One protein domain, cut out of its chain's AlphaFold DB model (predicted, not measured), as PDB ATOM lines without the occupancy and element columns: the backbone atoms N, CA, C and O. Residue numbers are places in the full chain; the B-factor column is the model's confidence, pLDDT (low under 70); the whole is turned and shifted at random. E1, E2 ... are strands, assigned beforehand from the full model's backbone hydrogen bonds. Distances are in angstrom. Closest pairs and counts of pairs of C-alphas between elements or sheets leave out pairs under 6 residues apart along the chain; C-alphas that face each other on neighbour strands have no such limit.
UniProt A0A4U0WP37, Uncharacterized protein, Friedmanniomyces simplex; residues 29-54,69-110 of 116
ATOM      1  N   ARG A  29     568.572 326.056 382.678       85.38
ATOM      2  CA  ARG A  29     569.844 326.391 382.012       85.38
ATOM      3  C   ARG A  29     570.052 327.878 381.694       85.38
ATOM      4  O   ARG A  29     571.151 328.257 381.313       85.38
ATOM      5  N   ASP A  30     568.995 328.683 381.744       81.81
ATOM      6  CA  ASP A  30     569.068 330.115 381.445       81.81
ATOM      7  C   ASP A  30     569.385 330.941 382.698       81.81
ATOM      8  O   ASP A  30     569.596 332.154 382.606       81.81
ATOM      9  N   LEU A  31     569.392 330.296 383.868       78.44
ATOM     10  CA  LEU A  31     569.875 330.895 385.095       78.44
ATOM     11  C   LEU A  31     571.414 330.928 385.042       78.44
ATOM     12  O   LEU A  31     572.025 329.904 384.723       78.44
ATOM     13  N   PRO A  32     572.061 332.078 385.313       77.50
ATOM     14  CA  PRO A  32     573.515 332.120 385.424       77.50
ATOM     15  C   PRO A  32     573.977 331.154 386.520       77.50
ATOM     16  O   PRO A  32     573.229 330.875 387.454       77.50
ATOM     17  N   ALA A  33     575.207 330.653 386.419       77.81
ATOM     18  CA  ALA A  33     575.778 329.834 387.482       77.81
ATOM     19  C   ALA A  33     575.819 330.646 388.790       77.81
ATOM     20  O   ALA A  33     576.414 331.724 388.833       77.81
ATOM     21  N   ILE A  34     575.155 330.144 389.834       76.06
ATOM     22  CA  ILE A  34     575.128 330.753 391.169       76.06
ATOM     23  C   ILE A  34     575.952 329.867 392.095       76.06
ATOM     24  O   ILE A  34     575.475 328.842 392.588       76.06
ATOM     25  N   GLU A  35     577.198 330.268 392.311       83.31
ATOM     26  CA  GLU A  35     578.110 329.600 393.231       83.31
ATOM     27  C   GLU A  35     577.995 330.233 394.617       83.31
ATOM     28  O   GLU A  35     578.193 331.436 394.790       83.31
ATOM     29  N   VAL A  36     577.674 329.409 395.615       83.69
ATOM     30  CA  VAL A  36     577.633 329.820 397.018       83.69
ATOM     31  C   VAL A  36     578.694 329.028 397.765       83.69
ATOM     32  O   VAL A  36     578.718 327.799 397.710       83.69
ATOM     33  N   PHE A  37     579.597 329.731 398.449       88.44
ATOM     34  CA  PHE A  37     580.690 329.097 399.179       88.44
ATOM     35  C   PHE A  37     580.157 328.091 400.209       88.44
ATOM     36  O   PHE A  37     579.298 328.424 401.021       88.44
ATOM     37  N   GLY A  38     580.688 326.864 400.178       87.31
ATOM     38  CA  GLY A  38     580.301 325.787 401.094       87.31
ATOM     39  C   GLY A  38     579.048 325.001 400.693       87.31
ATOM     40  O   GLY A  38     578.734 324.017 401.359       87.31
ATOM     41  N   LEU A  39     578.373 325.376 399.602       89.69
ATOM     42  CA  LEU A  39     577.179 324.701 399.097       89.69
ATOM     43  C   LEU A  39     577.413 324.090 397.716       89.69
ATOM     44  O   LEU A  39     578.170 324.610 396.898       89.69
ATOM     45  N   GLN A  40     576.711 322.996 397.441       91.56
ATOM     46  CA  GLN A  40     576.647 322.379 396.119       91.56
ATOM     47  C   GLN A  40     575.217 322.407 395.599       91.56
ATOM     48  O   GLN A  40     574.280 322.122 396.342       91.56
ATOM     49  N   VAL A  41     575.060 322.748 394.320       91.75
ATOM     50  CA  VAL A  41     573.769 322.657 393.632       91.75
ATOM     51  C   VAL A  41     573.439 321.184 393.418       91.75
ATOM     52  O   VAL A  41     574.211 320.453 392.801       91.75
ATOM     53  N   VAL A  42     572.277 320.771 393.911       92.25
ATOM     54  CA  VAL A  42     571.700 319.440 393.704       92.25
ATOM     55  C   VAL A  42     570.778 319.450 392.490       92.25
ATOM     56  O   VAL A  42     570.871 318.569 391.641       92.25
ATOM     57  N   ASP A  43     569.901 320.453 392.400       92.56
ATOM     58  CA  ASP A  43     568.912 320.565 391.329       92.56
ATOM     59  C   ASP A  43     568.524 322.024 391.062       92.56
ATOM     60  O   ASP A  43     568.576 322.874 391.959       92.56
ATOM     61  N   ILE A  44     568.121 322.306 389.823       92.06
ATOM     62  CA  ILE A  44     567.539 323.585 389.414       92.06
ATOM     63  C   ILE A  44     566.293 323.295 388.585       92.06
ATOM     64  O   ILE A  44     566.378 322.764 387.476       92.06
ATOM     65  N   THR A  45     565.142 323.751 389.066       93.50
ATOM     66  CA  THR A  45     563.890 323.722 388.304       93.50
ATOM     67  C   THR A  45     563.458 325.127 387.913       93.50
ATOM     68  O   THR A  45     563.805 326.109 388.565       93.50
ATOM     69  N   ALA A  46     562.722 325.231 386.807       92.25
ATOM     70  CA  ALA A  46     562.150 326.482 386.326       92.25
ATOM     71  C   ALA A  46     560.682 326.260 385.963       92.25
ATOM     72  O   ALA A  46     560.360 325.338 385.207       92.25
ATOM     73  N   LYS A  47     559.799 327.111 386.484       92.19
ATOM     74  CA  LYS A  47     558.360 327.069 386.240       92.19
ATOM     75  C   LYS A  47     557.870 328.425 385.758       92.19
ATOM     76  O   LYS A  47     558.032 329.438 386.433       92.19
ATOM     77  N   GLU A  48     557.259 328.433 384.580       90.44
ATOM     78  CA  GLU A  48     556.631 329.630 384.031       90.44
ATOM     79  C   GLU A  48     555.246 329.819 384.658       90.44
ATOM     80  O   GLU A  48     554.442 328.886 384.721       90.44
ATOM     81  N   HIS A  49     554.973 331.038 385.102       88.94
ATOM     82  CA  HIS A  49     553.685 331.494 385.594       88.94
ATOM     83  C   HIS A  49     553.191 332.606 384.672       88.94
ATOM     84  O   HIS A  49     553.939 333.533 384.361       88.94
ATOM     85  N   ARG A  50     551.940 332.502 384.221       87.00
ATOM     86  CA  ARG A  50     551.310 333.493 383.346       87.00
ATOM     87  C   ARG A  50     550.034 334.023 383.961       87.00
ATOM     88  O   ARG A  50     549.312 333.258 384.597       87.00
ATOM     89  N   GLY A  51     549.761 335.299 383.730       84.94
ATOM     90  CA  GLY A  51     548.541 335.940 384.203       84.94
ATOM     91  C   GLY A  51     548.413 335.945 385.729       84.94
ATOM     92  O   GLY A  51     547.330 335.703 386.249       84.94
ATOM     93  N   TYR A  52     549.513 336.148 386.457       83.06
ATOM     94  CA  TYR A  52     549.476 336.184 387.916       83.06
ATOM     95  C   TYR A  52     548.894 337.516 388.398       83.06
ATOM     96  O   TYR A  52     549.444 338.580 388.109       83.06
ATOM     97  N   GLU A  53     547.773 337.458 389.113       78.25
ATOM     98  CA  GLU A  53     547.026 338.641 389.570       78.25
ATOM     99  C   GLU A  53     547.170 338.899 391.081       78.25
ATOM    100  O   GLU A  53     546.863 339.994 391.550       78.25
ATOM    101  N   ASP A  54     547.703 337.929 391.830       76.38
ATOM    102  CA  ASP A  54     547.805 337.941 393.298       76.38
ATOM    103  C   ASP A  54     549.167 338.467 393.796       76.38
ATOM    104  O   ASP A  54     549.845 337.874 394.634       76.38
ATOM    105  N   PRO A  69     547.937 341.659 384.931       78.69
ATOM    106  CA  PRO A  69     548.481 340.335 385.162       78.69
ATOM    107  C   PRO A  69     549.964 340.315 384.793       78.69
ATOM    108  O   PRO A  69     550.367 340.902 383.784       78.69
ATOM    109  N   ILE A  70     550.776 339.645 385.606       79.62
ATOM    110  CA  ILE A  70     552.218 339.537 385.370       79.62
ATOM    111  C   ILE A  70     552.601 338.115 384.972       79.62
ATOM    112  O   ILE A  70     552.144 337.134 385.559       79.62
ATOM    113  N   ASP A  71     553.478 338.019 383.978       85.44
ATOM    114  CA  ASP A  71     554.116 336.770 383.578       85.44
ATOM    115  C   ASP A  71     555.524 336.714 384.183       85.44
ATOM    116  O   ASP A  71     556.300 337.675 384.074       85.44
ATOM    117  N   PHE A  72     555.880 335.590 384.805       84.69
ATOM    118  CA  PHE A  72     557.178 335.409 385.451       84.69
ATOM    119  C   PHE A  72     557.692 333.978 385.385       84.69
ATOM    120  O   PHE A  72     556.948 333.024 385.181       84.69
ATOM    121  N   CYS A  73     558.999 333.830 385.572       87.88
ATOM    122  CA  CYS A  73     559.639 332.532 385.748       87.88
ATOM    123  C   CYS A  73     560.083 332.380 387.198       87.88
ATOM    124  O   CYS A  73     560.807 333.238 387.707       87.88
ATOM    125  N   ASN A  74     559.645 331.299 387.835       89.69
ATOM    126  CA  ASN A  74     560.061 330.892 389.166       89.69
ATOM    127  C   ASN A  74     561.136 329.814 389.043       89.69
ATOM    128  O   ASN A  74     560.871 328.741 388.500       89.69
ATOM    129  N   PHE A  75     562.336 330.112 389.520       89.56
ATOM    130  CA  PHE A  75     563.412 329.142 389.624       89.56
ATOM    131  C   PHE A  75     563.504 328.639 391.055       89.56
ATOM    132  O   PHE A  75     563.553 329.452 391.975       89.56
ATOM    133  N   THR A  76     563.600 327.326 391.227       91.81
ATOM    134  CA  THR A  76     563.906 326.705 392.517       91.81
ATOM    135  C   THR A  76     565.261 326.033 392.413       91.81
ATOM    136  O   THR A  76     565.442 325.128 391.598       91.81
ATOM    137  N   ILE A  77     566.207 326.487 393.228       91.19
ATOM    138  CA  ILE A  77     567.543 325.906 393.343       91.19
ATOM    139  C   ILE A  77     567.606 325.140 394.652       91.19
ATOM    140  O   ILE A  77     567.369 325.719 395.713       91.19
ATOM    141  N   THR A  78     567.958 323.865 394.571       91.88
ATOM    142  CA  THR A  78     568.208 323.033 395.745       91.88
ATOM    143  C   THR A  78     569.708 322.967 395.978       91.88
ATOM    144  O   THR A  78     570.444 322.473 395.122       91.88
ATOM    145  N   TYR A  79     570.163 323.442 397.129       91.44
ATOM    146  CA  TYR A  79     571.543 323.320 397.587       91.44
ATOM    147  C   TYR A  79     571.678 322.251 398.672       91.44
ATOM    148  O   TYR A  79     570.703 321.917 399.338       91.44
ATOM    149  N   THR A  80     572.896 321.759 398.883       91.94
ATOM    150  CA  THR A  80     573.277 320.920 400.028       91.94
ATOM    151  C   THR A  80     574.661 321.302 400.545       91.94
ATOM    152  O   THR A  80     575.517 321.713 399.749       91.94
ATOM    153  N   HIS A  81     574.911 321.156 401.848       91.69
ATOM    154  CA  HIS A  81     576.274 321.170 402.369       91.69
ATOM    155  C   HIS A  81     576.917 319.787 402.180       91.69
ATOM    156  O   HIS A  81     576.383 318.773 402.652       91.69
ATOM    157  N   PRO A  82     578.104 319.714 401.552       88.25
ATOM    158  CA  PRO A  82     578.824 318.456 401.393       88.25
ATOM    159  C   PRO A  82     579.049 317.763 402.741       88.25
ATOM    160  O   PRO A  82     579.632 318.334 403.659       88.25
ATOM    161  N   GLY A  83     578.584 316.518 402.854       85.44
ATOM    162  CA  GLY A  83     578.756 315.693 404.052       85.44
ATOM    163  C   GLY A  83     577.723 315.899 405.166       85.44
ATOM    164  O   GLY A  83     577.752 315.130 406.122       85.44
ATOM    165  N   GLN A  84     576.805 316.869 405.054       84.62
ATOM    166  CA  GLN A  84     575.724 317.053 406.038       84.62
ATOM    167  C   GLN A  84     574.382 316.484 405.569       84.62
ATOM    168  O   GLN A  84     573.587 316.061 406.402       84.62
ATOM    169  N   GLY A  85     574.142 316.427 404.253       82.31
ATOM    170  CA  GLY A  85     572.895 315.881 403.704       82.31
ATOM    171  C   GLY A  85     571.665 316.747 403.990       82.31
ATOM    172  O   GLY A  85     570.539 316.255 403.954       82.31
ATOM    173  N   ASP A  86     571.869 318.028 404.295       86.88
ATOM    174  CA  ASP A  86     570.809 319.019 404.397       86.88
ATOM    175  C   ASP A  86     570.431 319.570 403.016       86.88
ATOM    176  O   ASP A  86     571.191 319.464 402.049       86.88
ATOM    177  N   HIS A  87     569.244 320.168 402.928       89.12
ATOM    178  CA  HIS A  87     568.743 320.789 401.710       89.12
ATOM    179  C   HIS A  87     568.271 322.218 401.967       89.12
ATOM    180  O   HIS A  87     567.461 322.471 402.862       89.12
ATOM    181  N   VAL A  88     568.746 323.157 401.151       87.31
ATOM    182  CA  VAL A  88     568.328 324.566 401.179       87.31
ATOM    183  C   VAL A  88     567.676 324.910 399.851       87.31
ATOM    184  O   VAL A  88     568.280 324.696 398.802       87.31
ATOM    185  N   ASN A  89     566.466 325.468 399.895       89.00
ATOM    186  CA  ASN A  89     565.735 325.861 398.696       89.00
ATOM    187  C   ASN A  89     565.791 327.381 398.510       89.00
ATOM    188  O   ASN A  89     565.406 328.157 399.387       89.00
ATOM    189  N   VAL A  90     566.265 327.813 397.344       86.62
ATOM    190  CA  VAL A  90     566.306 329.224 396.944       86.62
ATOM    191  C   VAL A  90     565.329 329.446 395.802       86.62
ATOM    192  O   VAL A  90     565.355 328.715 394.812       86.62
ATOM    193  N   TYR A  91     564.496 330.475 395.930       87.12
ATOM    194  CA  TYR A  91     563.462 330.831 394.969       87.12
ATOM    195  C   TYR A  91     563.809 332.151 394.294       87.12
ATOM    196  O   TYR A  91     564.095 333.159 394.942       87.12
ATOM    197  N   ILE A  92     563.790 332.156 392.968       85.50
ATOM    198  CA  ILE A  92     564.124 333.342 392.186       85.50
ATOM    199  C   ILE A  92     562.985 333.626 391.223       85.50
ATOM    200  O   ILE A  92     562.649 332.790 390.385       85.50
ATOM    201  N   TRP A  93     562.409 334.821 391.313       84.38
ATOM    202  CA  TRP A  93     561.331 335.258 390.434       84.38
ATOM    203  C   TRP A  93     561.844 336.305 389.460       84.38
ATOM    204  O   TRP A  93     562.327 337.375 389.848       84.38
ATOM    205  N   ARG A  94     561.740 335.984 388.170       80.56
ATOM    206  CA  ARG A  94     562.159 336.865 387.082       80.56
ATOM    207  C   ARG A  94     560.965 337.297 386.246       80.56
ATOM    208  O   ARG A  94     560.297 336.459 385.639       80.56
ATOM    209  N   TYR A  95     560.797 338.609 386.122       76.81
ATOM    210  CA  TYR A  95     559.792 339.247 385.276       76.81
ATOM    211  C   TYR A  95     560.487 339.871 384.057       76.81
ATOM    212  O   TYR A  95     561.372 340.721 384.200       76.81
ATOM    213  N   GLY A  96     560.121 339.447 382.843       69.81
ATOM    214  CA  GLY A  96     560.682 340.004 381.602       69.81
ATOM    215  C   GLY A  96     562.224 340.046 381.557       69.81
ATOM    216  O   GLY A  96     562.912 339.122 381.998       69.81
ATOM    217  N   ALA A  97     562.785 341.127 381.006       54.50
ATOM    218  CA  ALA A  97     564.233 341.360 380.924       54.50
ATOM    219  C   ALA A  97     564.815 342.279 382.015       54.50
ATOM    220  O   ALA A  97     565.997 342.603 381.932       54.50
ATOM    221  N   GLY A  98     564.021 342.718 382.996       51.78
ATOM    222  CA  GLY A  98     564.366 343.911 383.781       51.78
ATOM    223  C   GLY A  98     564.462 343.765 385.296       51.78
ATOM    224  O   GLY A  98     564.986 344.675 385.930       51.78
ATOM    225  N   SER A  99     563.977 342.689 385.922       53.47
ATOM    226  CA  SER A  99     564.020 342.596 387.392       53.47
ATOM    227  C   SER A  99     564.082 341.153 387.881       53.47
ATOM    228  O   SER A  99     563.287 340.308 387.463       53.47
ATOM    229  N   LEU A 100     565.054 340.894 388.759       56.62
ATOM    230  CA  LEU A 100     565.279 339.630 389.449       56.62
ATOM    231  C   LEU A 100     565.047 339.873 390.939       56.62
ATOM    232  O   LEU A 100     565.776 340.660 391.542       56.62
ATOM    233  N   TRP A 101     564.056 339.211 391.524       62.47
ATOM    234  CA  TRP A 101     563.896 339.168 392.974       62.47
ATOM    235  C   TRP A 101     564.329 337.788 393.458       62.47
ATOM    236  O   TRP A 101     563.892 336.773 392.916       62.47
ATOM    237  N   MET A 102     565.228 337.758 394.441       56.12
ATOM    238  CA  MET A 102     565.733 336.532 395.056       56.12
ATOM    239  C   MET A 102     565.185 336.432 396.475       56.12
ATOM    240  O   MET A 102     565.324 337.369 397.261       56.12
ATOM    241  N   TYR A 103     564.584 335.292 396.792       60.81
ATOM    242  CA  TYR A 103     564.077 334.957 398.112       60.81
ATOM    243  C   TYR A 103     564.628 333.594 398.537       60.81
ATOM    244  O   TYR A 103     564.737 332.671 397.732       60.81
ATOM    245  N   VAL A 104     565.004 333.460 399.806       58.16
ATOM    246  CA  VAL A 104     565.476 332.191 400.371       58.16
ATOM    247  C   VAL A 104     564.392 331.693 401.311       58.16
ATOM    248  O   VAL A 104     564.091 332.368 402.295       58.16
ATOM    249  N   GLU A 105     563.806 330.534 401.014       54.47
ATOM    250  CA  GLU A 105     562.741 329.962 401.839       54.47
ATOM    251  C   GLU A 105     563.210 328.641 402.443       54.47
ATOM    252  O   GLU A 105     563.187 327.590 401.804       54.47
ATOM    253  N   GLY A 106     563.620 328.724 403.709       53.38
ATOM    254  CA  GLY A 106     563.870 327.570 404.564       53.38
ATOM    255  C   GLY A 106     565.143 326.773 404.251       53.38
ATOM    256  O   GLY A 106     565.560 326.578 403.111       53.38
ATOM    257  N   ALA A 107     565.747 326.259 405.318       52.12
ATOM    258  CA  ALA A 107     566.746 325.202 405.269       52.12
ATOM    259  C   ALA A 107     566.148 323.981 405.976       52.12
ATOM    260  O   ALA A 107     565.699 324.086 407.118       52.12
ATOM    261  N   THR A 108     566.107 322.839 405.295       57.38
ATOM    262  CA  THR A 108     565.706 321.564 405.894       57.38
ATOM    263  C   THR A 108     566.971 320.786 406.220       57.38
ATOM    264  O   THR A 108     567.635 320.263 405.328       57.38
ATOM    265  N   VAL A 109     567.326 320.723 407.503       52.34
ATOM    266  CA  VAL A 109     568.454 319.915 407.979       52.34
ATOM    267  C   VAL A 109     567.939 318.519 408.301       52.34
ATOM    268  O   VAL A 109     567.225 318.330 409.285       52.34
ATOM    269  N   HIS A 110     568.300 317.530 407.486       54.28
ATOM    270  CA  HIS A 110     568.172 316.138 407.894       54.28
ATOM    271  C   HIS A 110     569.351 315.826 408.810       54.28
ATOM    272  O   HIS A 110     570.468 315.620 408.349       54.28
TER     273      HIS A 110
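This is residues 29 to 54 and 69 to 110 of the 116 residues of an uncharacterized protein of Friedmanniomyces simplex (UniProt A0A4U0WP37). One long, narrow sheet of four strands, twisted from end to end like a turned ribbon, makes up the body, and residues 29 to 39, with no named element, run from about the middle of its length toward the end where E1 begins, and there fold back into E1. The strands lie side by side in the order E1, E2, E3, E4, all antiparallel, and E2, E3 and E4 fold back and forth as two successive hairpins. The printed part has 68 residues with four named strands, E1, E2, E3 and E4 along the chain, and no named helix; the class is all strand. The whole is only just loose, close to compact, with a radius of gyration of the C-alphas of 13.4 A, and elongated, with spans of 43 by 23 by 15 A.

After residues 29 to 39 comes E1, residues 40 to 52, an edge strand that bends by 53 degrees at residue 43. Its neighbour is E2, residues 70 to 80, antiparallel at 164 degrees; C-alphas 50 and 71 face each other at 4.3 A, and N 47 and O 74, 2.8 A apart, are within hydrogen-bond range. E2 is an inner strand and forms a hairpin with E3, residues 87 to 95, over a short link; the two are antiparallel at 159 degrees. C-alphas 72 and 95 face each other at 4.6 A, and N 75 and O 92 are within hydrogen-bond range at 2.8 A. E3, also an inner strand, forms a hairpin over a tight link with E4, residues 99 to 108, antiparallel at 163 degrees. C-alphas 88 and 107 face each other at 4.4 A, and N 108 and O 87 are within hydrogen-bond range at 2.8 A. E2, E3 and E4 are a meander, each strand the antiparallel neighbour of the one before. The two edge strands, E1 and E4, are apart.

E1 begins with the C-alpha of Gln 40 at (576.647, 322.379, 396.119) and runs 31.6 A from first to last C-alpha. E2 measures 31.7 A, from Ile 70 to Thr 80, and E3 measures 26.3 A, from His 87 to Tyr 95. E4 measures 28.1 A and ends with the C-alpha of Thr 108 at (565.706, 321.564, 405.894).

The two C-alphas farthest apart are those of Pro 69 and Gly 83, at 43.4 A. Residues 55 to 68 are not printed; they belong to the link from E1 to E2, and C-alphas 54 and 69 are 8.5 A apart across this cut. Of the links that are printed whole, none is long. From edge to edge of the sheet the strands' lines turn by 54 degrees, and its C-alphas lie up to 8.2 A off their best plane. The mean pLDDT of the printed part is 79.8; residues 96 to 110 are under 70, and E4 has a mean of 56.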